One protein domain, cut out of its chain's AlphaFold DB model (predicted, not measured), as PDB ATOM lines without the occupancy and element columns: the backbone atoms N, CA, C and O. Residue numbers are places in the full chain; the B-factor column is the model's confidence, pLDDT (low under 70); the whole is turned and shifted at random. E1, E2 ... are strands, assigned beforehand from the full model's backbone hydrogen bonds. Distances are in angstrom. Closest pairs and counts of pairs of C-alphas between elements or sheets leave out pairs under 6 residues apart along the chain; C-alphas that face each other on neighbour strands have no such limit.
ATOM      1  N   LEU A 109     299.586 581.155 462.302       79.19
ATOM      2  CA  LEU A 109     300.073 582.266 463.115       79.19
ATOM      3  C   LEU A 109     300.699 581.799 464.440       79.19
ATOM      4  O   LEU A 109     300.114 581.036 465.214       79.19
ATOM      5  N   LEU A 110     301.894 582.325 464.727       83.50
ATOM      6  CA  LEU A 110     302.593 582.154 465.998       83.50
ATOM      7  C   LEU A 110     302.961 583.518 466.584       83.50
ATOM      8  O   LEU A 110     303.736 584.281 466.004       83.50
ATOM      9  N   ILE A 111     302.436 583.797 467.779       82.88
ATOM     10  CA  ILE A 111     302.693 585.050 468.495       82.88
ATOM     11  C   ILE A 111     303.255 584.760 469.886       82.88
ATOM     12  O   ILE A 111     302.672 584.011 470.678       82.88
ATOM     13  N   LYS A 112     304.378 585.411 470.200       85.56
ATOM     14  CA  LYS A 112     304.940 585.485 471.551       85.56
ATOM     15  C   LYS A 112     305.109 586.942 471.958       85.56
ATOM     16  O   LYS A 112     305.772 587.704 471.255       85.56
ATOM     17  N   ILE A 113     304.518 587.298 473.091       82.69
ATOM     18  CA  ILE A 113     304.494 588.666 473.610       82.69
ATOM     19  C   ILE A 113     304.908 588.656 475.085       82.69
ATOM     20  O   ILE A 113     304.336 587.906 475.880       82.69
ATOM     21  N   ASN A 114     305.861 589.517 475.434       83.94
ATOM     22  CA  ASN A 114     306.206 589.882 476.806       83.94
ATOM     23  C   ASN A 114     306.169 591.411 476.935       83.94
ATOM     24  O   ASN A 114     306.930 592.084 476.234       83.94
ATOM     25  N   THR A 115     305.272 591.965 477.760       77.62
ATOM     26  CA  THR A 115     305.149 593.430 477.925       77.62
ATOM     27  C   THR A 115     304.850 593.879 479.349       77.62
ATOM     28  O   THR A 115     304.066 593.243 480.043       77.62
ATOM     29  N   ALA A 116     305.377 595.026 479.781       73.06
ATOM     30  CA  ALA A 116     305.028 595.572 481.098       73.06
ATOM     31  C   ALA A 116     303.779 596.480 481.072       73.06
ATOM     32  O   ALA A 116     302.907 596.310 481.920       73.06
ATOM     33  N   GLN A 117     303.629 597.371 480.082       78.12
ATOM     34  CA  GLN A 117     302.547 598.372 480.088       78.12
ATOM     35  C   GLN A 117     301.445 598.126 479.040       78.12
ATOM     36  O   GLN A 117     300.467 597.439 479.337       78.12
ATOM     37  N   ALA A 118     301.570 598.675 477.825       80.75
ATOM     38  CA  ALA A 118     300.456 598.783 476.882       80.75
ATOM     39  C   ALA A 118     300.796 598.272 475.477       80.75
ATOM     40  O   ALA A 118     301.795 598.657 474.866       80.75
ATOM     41  N   LEU A 119     299.913 597.445 474.916       82.12
ATOM     42  CA  LEU A 119     300.088 596.915 473.565       82.12
ATOM     43  C   LEU A 119     298.763 596.852 472.797       82.12
ATOM     44  O   LEU A 119     297.769 596.283 473.255       82.12
ATOM     45  N   LEU A 120     298.783 597.400 471.579       85.19
ATOM     46  CA  LEU A 120     297.693 597.313 470.615       85.19
ATOM     47  C   LEU A 120     298.194 596.688 469.311       85.19
ATOM     48  O   LEU A 120     299.023 597.258 468.602       85.19
ATOM     49  N   ILE A 121     297.640 595.523 468.970       84.38
ATOM     50  CA  ILE A 121     297.987 594.784 467.754       84.38
ATOM     51  C   ILE A 121     296.741 594.571 466.893       84.38
ATOM     52  O   ILE A 121     295.729 594.026 467.348       84.38
ATOM     53  N   LYS A 122     296.846 594.955 465.618       86.19
ATOM     54  CA  LYS A 122     295.885 594.620 464.561       86.19
ATOM     55  C   LYS A 122     296.602 593.892 463.429       86.19
ATOM     56  O   LYS A 122     297.504 594.453 462.808       86.19
ATOM     57  N   ILE A 123     296.178 592.662 463.159       83.88
ATOM     58  CA  ILE A 123     296.771 591.780 462.151       83.88
ATOM     59  C   ILE A 123     295.681 591.303 461.190       83.88
ATOM     60  O   ILE A 123     294.659 590.775 461.635       83.88
ATOM     61  N   ASN A 124     295.932 591.461 459.891       84.75
ATOM     62  CA  ASN A 124     295.167 590.844 458.809       84.75
ATOM     63  C   ASN A 124     296.135 590.114 457.866       84.75
ATOM     64  O   ASN A 124     296.949 590.777 457.220       84.75
ATOM     65  N   THR A 125     296.100 588.776 457.820       77.81
ATOM     66  CA  THR A 125     297.046 587.998 456.993       77.81
ATOM     67  C   THR A 125     296.428 586.788 456.307       77.81
ATOM     68  O   THR A 125     295.630 586.080 456.913       77.81
ATOM     69  N   ALA A 126     296.847 586.478 455.081       72.56
ATOM     70  CA  ALA A 126     296.337 585.292 454.385       72.56
ATOM     71  C   ALA A 126     297.125 584.005 454.704       72.56
ATOM     72  O   ALA A 126     296.494 582.993 454.996       72.56
ATOM     73  N   GLN A 127     298.463 584.021 454.746       77.56
ATOM     74  CA  GLN A 127     299.244 582.778 454.884       77.56
ATOM     75  C   GLN A 127     299.950 582.619 456.242       77.56
ATOM     76  O   GLN A 127     299.379 582.024 457.157       77.56
ATOM     77  N   ALA A 128     301.175 583.131 456.407       79.25
ATOM     78  CA  ALA A 128     302.036 582.782 457.539       79.25
ATOM     79  C   ALA A 128     302.596 584.005 458.274       79.25
ATOM     80  O   ALA A 128     303.175 584.913 457.674       79.25
ATOM     81  N   LEU A 129     302.493 584.004 459.606       81.12
ATOM     82  CA  LEU A 129     303.035 585.079 460.433       81.12
ATOM     83  C   LEU A 129     303.707 584.553 461.706       81.12
ATOM     84  O   LEU A 129     303.125 583.786 462.479       81.12
ATOM     85  N   LEU A 130     304.927 585.029 461.952       84.56
ATOM     86  CA  LEU A 130     305.670 584.800 463.186       84.56
ATOM     87  C   LEU A 130     306.067 586.138 463.814       84.56
ATOM     88  O   LEU A 130     306.859 586.895 463.255       84.56
ATOM     89  N   ILE A 131     305.543 586.408 465.011       84.12
ATOM     90  CA  ILE A 131     305.816 587.637 465.765       84.12
ATOM     91  C   ILE A 131     306.421 587.298 467.126       84.12
ATOM     92  O   ILE A 131     305.860 586.518 467.905       84.12
ATOM     93  N   LYS A 132     307.549 587.943 467.440       86.31
ATOM     94  CA  LYS A 132     308.132 587.997 468.785       86.31
ATOM     95  C   LYS A 132     308.271 589.451 469.225       86.31
ATOM     96  O   LYS A 132     308.946 590.228 468.553       86.31
ATOM     97  N   ILE A 133     307.652 589.792 470.352       84.44
ATOM     98  CA  ILE A 133     307.673 591.137 470.936       84.44
ATOM     99  C   ILE A 133     308.146 591.056 472.387       84.44
ATOM    100  O   ILE A 133     307.581 590.295 473.175       84.44
ATOM    101  N   ASN A 134     309.133 591.883 472.723       85.38
ATOM    102  CA  ASN A 134     309.532 592.218 474.084       85.38
ATOM    103  C   ASN A 134     309.495 593.750 474.233       85.38
ATOM    104  O   ASN A 134     310.195 594.440 473.490       85.38
ATOM    105  N   THR A 135     308.650 594.289 475.118       80.31
ATOM    106  CA  THR A 135     308.570 595.749 475.333       80.31
ATOM    107  C   THR A 135     308.291 596.156 476.779       80.31
ATOM    108  O   THR A 135     307.513 595.508 477.474       80.31
ATOM    109  N   ALA A 136     308.887 597.257 477.237       75.00
ATOM    110  CA  ALA A 136     308.603 597.812 478.562       75.00
ATOM    111  C   ALA A 136     307.404 598.782 478.573       75.00
ATOM    112  O   ALA A 136     306.638 598.784 479.533       75.00
ATOM    113  N   GLN A 137     307.197 599.571 477.515       79.50
ATOM    114  CA  GLN A 137     306.231 600.678 477.525       79.50
ATOM    115  C   GLN A 137     305.050 600.460 476.566       79.50
ATOM    116  O   GLN A 137     304.198 599.604 476.807       79.50
ATOM    117  N   ALA A 138     304.976 601.243 475.488       80.25
ATOM    118  CA  ALA A 138     303.839 601.282 474.581       80.25
ATOM    119  C   ALA A 138     304.212 600.760 473.191       80.25
ATOM    120  O   ALA A 138     305.263 601.085 472.643       80.25
ATOM    121  N   LEU A 139     303.334 599.970 472.578       82.19
ATOM    122  CA  LEU A 139     303.541 599.510 471.207       82.19
ATOM    123  C   LEU A 139     302.220 599.468 470.440       82.19
ATOM    124  O   LEU A 139     301.232 598.880 470.888       82.19
ATOM    125  N   LEU A 140     302.224 600.083 469.257       85.06
ATOM    126  CA  LEU A 140     301.117 600.054 468.308       85.06
ATOM    127  C   LEU A 140     301.579 599.411 467.001       85.06
ATOM    128  O   LEU A 140     302.448 599.936 466.308       85.06
ATOM    129  N   ILE A 141     300.970 598.277 466.648       84.56
ATOM    130  CA  ILE A 141     301.287 597.531 465.426       84.56
ATOM    131  C   ILE A 141     300.035 597.361 464.568       84.56
ATOM    132  O   ILE A 141     299.013 596.829 465.020       84.56
ATOM    133  N   LYS A 142     300.151 597.736 463.290       87.12
ATOM    134  CA  LYS A 142     299.192 597.397 462.235       87.12
ATOM    135  C   LYS A 142     299.893 596.646 461.106       87.12
ATOM    136  O   LYS A 142     300.793 597.187 460.470       87.12
ATOM    137  N   ILE A 143     299.442 595.425 460.834       84.88
ATOM    138  CA  ILE A 143     299.988 594.554 459.785       84.88
ATOM    139  C   ILE A 143     298.876 594.149 458.820       84.88
ATOM    140  O   ILE A 143     297.829 593.661 459.252       84.88
ATOM    141  N   ASN A 144     299.143 594.311 457.525       86.06
ATOM    142  CA  ASN A 144     298.380 593.717 456.434       86.06
ATOM    143  C   ASN A 144     299.347 592.980 455.494       86.06
ATOM    144  O   ASN A 144     300.247 593.613 454.939       86.06
ATOM    145  N   THR A 145     299.209 591.660 455.338       81.12
ATOM    146  CA  THR A 145     300.061 590.906 454.400       81.12
ATOM    147  C   THR A 145     299.383 589.709 453.738       81.12
ATOM    148  O   THR A 145     298.515 589.070 454.326       81.12
ATOM    149  N   ALA A 146     299.786 589.392 452.506       77.50
ATOM    150  CA  ALA A 146     299.256 588.255 451.754       77.50
ATOM    151  C   ALA A 146     300.042 586.945 451.958       77.50
ATOM    152  O   ALA A 146     299.445 585.876 451.875       77.50
ATOM    153  N   GLN A 147     301.344 586.994 452.251       79.81
ATOM    154  CA  GLN A 147     302.202 585.799 452.245       79.81
ATOM    155  C   GLN A 147     302.869 585.549 453.604       79.81
ATOM    156  O   GLN A 147     302.199 585.144 454.553       79.81
ATOM    157  N   ALA A 148     304.180 585.772 453.714       80.00
ATOM    158  CA  ALA A 148     304.968 585.416 454.887       80.00
ATOM    159  C   ALA A 148     305.552 586.651 455.577       80.00
ATOM    160  O   ALA A 148     306.118 587.534 454.935       80.00
ATOM    161  N   LEU A 149     305.477 586.704 456.905       81.81
ATOM    162  CA  LEU A 149     306.087 587.790 457.668       81.81
ATOM    163  C   LEU A 149     306.732 587.274 458.956       81.81
ATOM    164  O   LEU A 149     306.110 586.572 459.757       81.81
ATOM    165  N   LEU A 150     307.991 587.661 459.161       85.00
ATOM    166  CA  LEU A 150     308.742 587.415 460.387       85.00
ATOM    167  C   LEU A 150     309.118 588.746 461.038       85.00
ATOM    168  O   LEU A 150     309.874 589.531 460.471       85.00
ATOM    169  N   ILE A 151     308.618 588.981 462.253       85.00
ATOM    170  CA  ILE A 151     308.894 590.194 463.031       85.00
ATOM    171  C   ILE A 151     309.518 589.834 464.377       85.00
ATOM    172  O   ILE A 151     308.982 589.025 465.143       85.00
ATOM    173  N   LYS A 152     310.630 590.503 464.697       87.06
ATOM    174  CA  LYS A 152     311.240 590.529 466.031       87.06
ATOM    175  C   LYS A 152     311.379 591.977 466.499       87.06
ATOM    176  O   LYS A 152     312.041 592.767 465.829       87.06
ATOM    177  N   ILE A 153     310.782 592.306 467.640       85.19
ATOM    178  CA  ILE A 153     310.836 593.643 468.249       85.19
ATOM    179  C   ILE A 153     311.344 593.516 469.685       85.19
ATOM    180  O   ILE A 153     310.773 592.755 470.471       85.19
ATOM    181  N   ASN A 154     312.379 594.288 470.010       86.62
ATOM    182  CA  ASN A 154     312.847 594.552 471.367       86.62
ATOM    183  C   ASN A 154     312.920 596.075 471.568       86.62
ATOM    184  O   ASN A 154     313.607 596.751 470.805       86.62
ATOM    185  N   THR A 155     312.167 596.621 472.525       80.31
ATOM    186  CA  THR A 155     312.150 598.070 472.796       80.31
ATOM    187  C   THR A 155     311.902 598.383 474.269       80.31
ATOM    188  O   THR A 155     311.069 597.751 474.914       80.31
ATOM    189  N   ALA A 156     312.580 599.398 474.803       79.94
ATOM    190  CA  ALA A 156     312.286 599.946 476.130       79.94
ATOM    191  C   ALA A 156     311.232 601.073 476.095       79.94
ATOM    192  O   ALA A 156     310.683 601.429 477.132       79.94
ATOM    193  N   GLN A 157     310.937 601.622 474.914       78.44
ATOM    194  CA  GLN A 157     310.133 602.833 474.732       78.44
ATOM    195  C   GLN A 157     308.964 602.634 473.759       78.44
ATOM    196  O   GLN A 157     308.784 601.553 473.181       78.44
ATOM    197  N   ALA A 158     308.178 603.699 473.583       80.69
ATOM    198  CA  ALA A 158     307.071 603.778 472.643       80.69
ATOM    199  C   ALA A 158     307.503 603.500 471.191       80.69
ATOM    200  O   ALA A 158     308.496 604.042 470.709       80.69
ATOM    201  N   LEU A 159     306.730 602.682 470.471       82.81
ATOM    202  CA  LEU A 159     306.980 602.387 469.059       82.81
ATOM    203  C   LEU A 159     305.675 602.250 468.260       82.81
ATOM    204  O   LEU A 159     304.707 601.629 468.709       82.81
ATOM    205  N   LEU A 160     305.675 602.803 467.044       85.19
ATOM    206  CA  LEU A 160     304.595 602.691 466.064       85.19
ATOM    207  C   LEU A 160     305.095 601.969 464.812       85.19
ATOM    208  O   LEU A 160     306.077 602.385 464.204       85.19
ATOM    209  N   ILE A 161     304.394 600.913 464.399       84.81
ATOM    210  CA  ILE A 161     304.722 600.145 463.192       84.81
ATOM    211  C   ILE A 161     303.473 599.965 462.330       84.81
ATOM    212  O   ILE A 161     302.437 599.473 462.791       84.81
ATOM    213  N   LYS A 162     303.605 600.290 461.041       87.12
ATOM    214  CA  LYS A 162     302.616 599.996 460.002       87.12
ATOM    215  C   LYS A 162     303.294 599.251 458.856       87.12
ATOM    216  O   LYS A 162     304.235 599.764 458.266       87.12
ATOM    217  N   ILE A 163     302.796 598.060 458.536       84.00
ATOM    218  CA  ILE A 163     303.320 597.212 457.457       84.00
ATOM    219  C   ILE A 163     302.177 596.866 456.503       84.00
ATOM    220  O   ILE A 163     301.115 596.415 456.943       84.00
ATOM    221  N   ASN A 164     302.410 597.062 455.205       86.62
ATOM    222  CA  ASN A 164     301.545 596.604 454.122       86.62
ATOM    223  C   ASN A 164     302.421 595.977 453.031       86.62
ATOM    224  O   ASN A 164     303.203 596.692 452.413       86.62
ATOM    225  N   THR A 165     302.332 594.663 452.827       80.00
ATOM    226  CA  THR A 165     303.154 593.954 451.829       80.00
ATOM    227  C   THR A 165     302.427 592.750 451.238       80.00
ATOM    228  O   THR A 165     301.739 592.021 451.951       80.00
ATOM    229  N   ALA A 166     302.608 592.504 449.941       82.88
ATOM    230  CA  ALA A 166     302.081 591.321 449.260       82.88
ATOM    231  C   ALA A 166     303.038 590.111 449.302       82.88
ATOM    232  O   ALA A 166     302.617 589.002 448.990       82.88
ATOM    233  N   GLN A 167     304.298 590.310 449.697       81.31
ATOM    234  CA  GLN A 167     305.369 589.311 449.604       81.31
ATOM    235  C   GLN A 167     306.027 589.032 450.962       81.31
ATOM    236  O   GLN A 167     305.696 589.661 451.973       81.31
ATOM    237  N   ALA A 168     306.969 588.086 450.970       80.75
ATOM    238  CA  ALA A 168     307.758 587.720 452.138       80.75
ATOM    239  C   ALA A 168     308.575 588.900 452.696       80.75
ATOM    240  O   ALA A 168     309.237 589.616 451.946       80.75
ATOM    241  N   LEU A 169     308.562 589.085 454.021       84.88
ATOM    242  CA  LEU A 169     309.333 590.142 454.682       84.88
ATOM    243  C   LEU A 169     309.910 589.698 456.036       84.88
ATOM    244  O   LEU A 169     309.249 589.026 456.834       84.88
ATOM    245  N   LEU A 170     311.146 590.128 456.307       86.00
ATOM    246  CA  LEU A 170     311.836 589.973 457.587       86.00
ATOM    247  C   LEU A 170     312.104 591.348 458.205       86.00
ATOM    248  O   LEU A 170     312.748 592.191 457.592       86.00
ATOM    249  N   ILE A 171     311.654 591.550 459.445       86.38
ATOM    250  CA  ILE A 171     311.889 592.781 460.207       86.38
ATOM    251  C   ILE A 171     312.494 592.441 461.568       86.38
ATOM    252  O   ILE A 171     311.951 591.634 462.333       86.38
ATOM    253  N   LYS A 172     313.596 593.119 461.900       87.38
ATOM    254  CA  LYS A 172     314.205 593.120 463.232       87.38
ATOM    255  C   LYS A 172     314.362 594.561 463.708       87.38
ATOM    256  O   LYS A 172     315.018 595.351 463.044       87.38
ATOM    257  N   ILE A 173     313.780 594.879 464.861       85.44
ATOM    258  CA  ILE A 173     313.882 596.194 465.503       85.44
ATOM    259  C   ILE A 173     314.476 596.002 466.898       85.44
ATOM    260  O   ILE A 173     313.960 595.194 467.677       85.44
ATOM    261  N   ASN A 174     315.553 596.734 467.192       86.69
ATOM    262  CA  ASN A 174     316.123 596.859 468.529       86.69
ATOM    263  C   ASN A 174     316.409 598.334 468.831       86.69
ATOM    264  O   ASN A 174     317.145 598.965 468.075       86.69
ATOM    265  N   THR A 175     315.831 598.875 469.900       77.00
ATOM    266  CA  THR A 175     315.921 600.308 470.242       77.00
ATOM    267  C   THR A 175     316.637 600.559 471.574       77.00
ATOM    268  O   THR A 175     316.321 601.524 472.261       77.00
ATOM    269  N   ASP A 176     317.628 599.732 471.933       65.31
ATOM    270  CA  ASP A 176     318.430 599.837 473.171       65.31
ATOM    271  C   ASP A 176     319.351 601.088 473.226       65.31
ATOM    272  O   ASP A 176     320.560 600.994 473.437       65.31
ATOM    273  N   LYS A 177     318.802 602.292 473.047       46.75
ATOM    274  CA  LYS A 177     319.485 603.561 473.313       46.75
ATOM    275  C   LYS A 177     318.583 604.513 474.093       46.75
ATOM    276  O   LYS A 177     317.876 605.326 473.512       46.75
ATOM    277  N   LEU A 178     318.734 604.482 475.412       37.78
ATOM    278  CA  LEU A 178     319.151 605.681 476.132       37.78
ATOM    279  C   LEU A 178     320.075 605.249 477.275       37.78
ATOM    280  O   LEU A 178     319.633 604.674 478.263       37.78
ATOM    281  N   LYS A 179     321.378 605.506 477.089       40.53
ATOM    282  CA  LYS A 179     322.256 605.824 478.214       40.53
ATOM    283  C   LYS A 179     321.665 607.067 478.874       40.53
ATOM    284  O   LYS A 179     321.577 608.089 478.193       40.53
ATOM    285  N   ILE A 180     321.298 606.958 480.143       36.69
ATOM    286  CA  ILE A 180     321.589 607.960 481.172       36.69
ATOM    287  C   ILE A 180     322.084 607.158 482.367       36.69
ATOM    288  O   ILE A 180     321.366 606.206 482.747       36.69
TER     289      ILE A 180
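This is residues 109 to 180 of the 180 residues of an uncharacterized protein of Puccinia graminis f. sp. tritici (UniProt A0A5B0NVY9). The chain is wound in stacked, flattened turns, a small two-sided solenoid: a sheet of four strands and a sheet of three lie face to face, and the chain crosses from one to the other at each turn. The last residues, 176 to 180, run on past the strands as a tail along the longest axis. The 72 printed residues, with seven named strands E1 to E7 and no named helix, are all strand in class; the sheets run E1 E3 E5 E7 and E2 E4 E6, both parallel. The whole is compact, with a radius of gyration of the C-alphas of 12.4 A, and spans 42 by 19 by 17 A.

In the larger sheet, E1 is residues 109 to 115, beginning at C-alpha 109 at (300.073, 582.266, 463.115). E3 is residues 128 to 135, 23.0 A long, and E5 residues 148 to 155, 23.1 A. E7, residues 169 to 174, ends at C-alpha 174 at (316.123, 596.859, 468.529). In the smaller sheet, E2 is residues 118 to 125, 22.9 A, E4 residues 138 to 145, 23.0 A, and E6 residues 159 to 165, 19.6 A.

E1 and E3 are parallel at 4 degrees, with N 112 and O 131 2.9 A apart, within hydrogen-bond range. E3 and E5 are parallel at 2 degrees, with N 132 and O 151 at 2.9 A. E5 and E7 are parallel at 4 degrees, with N 152 and O 171 at 2.9 A. E2 and E4 are parallel at 1 degree, with N 122 and O 141 at 2.9 A; E4 and E6 likewise, with N 142 and O 161 at 2.9 A. The sheet E1 E3 E5 E7 and the sheet E2 E4 E6 form a sandwich, two sheets face to face, and the parts of them that face each other are 10.0 A apart centre to centre. E1 and E4 are apart.

The C-alphas of Ala 126 and Ile 180, the two farthest apart, are 43.2 A apart. The printed part has no cut, and its six links between strands are tight. Mean pLDDT of the printed part is 80.0; residues 176 to 180 are under 70.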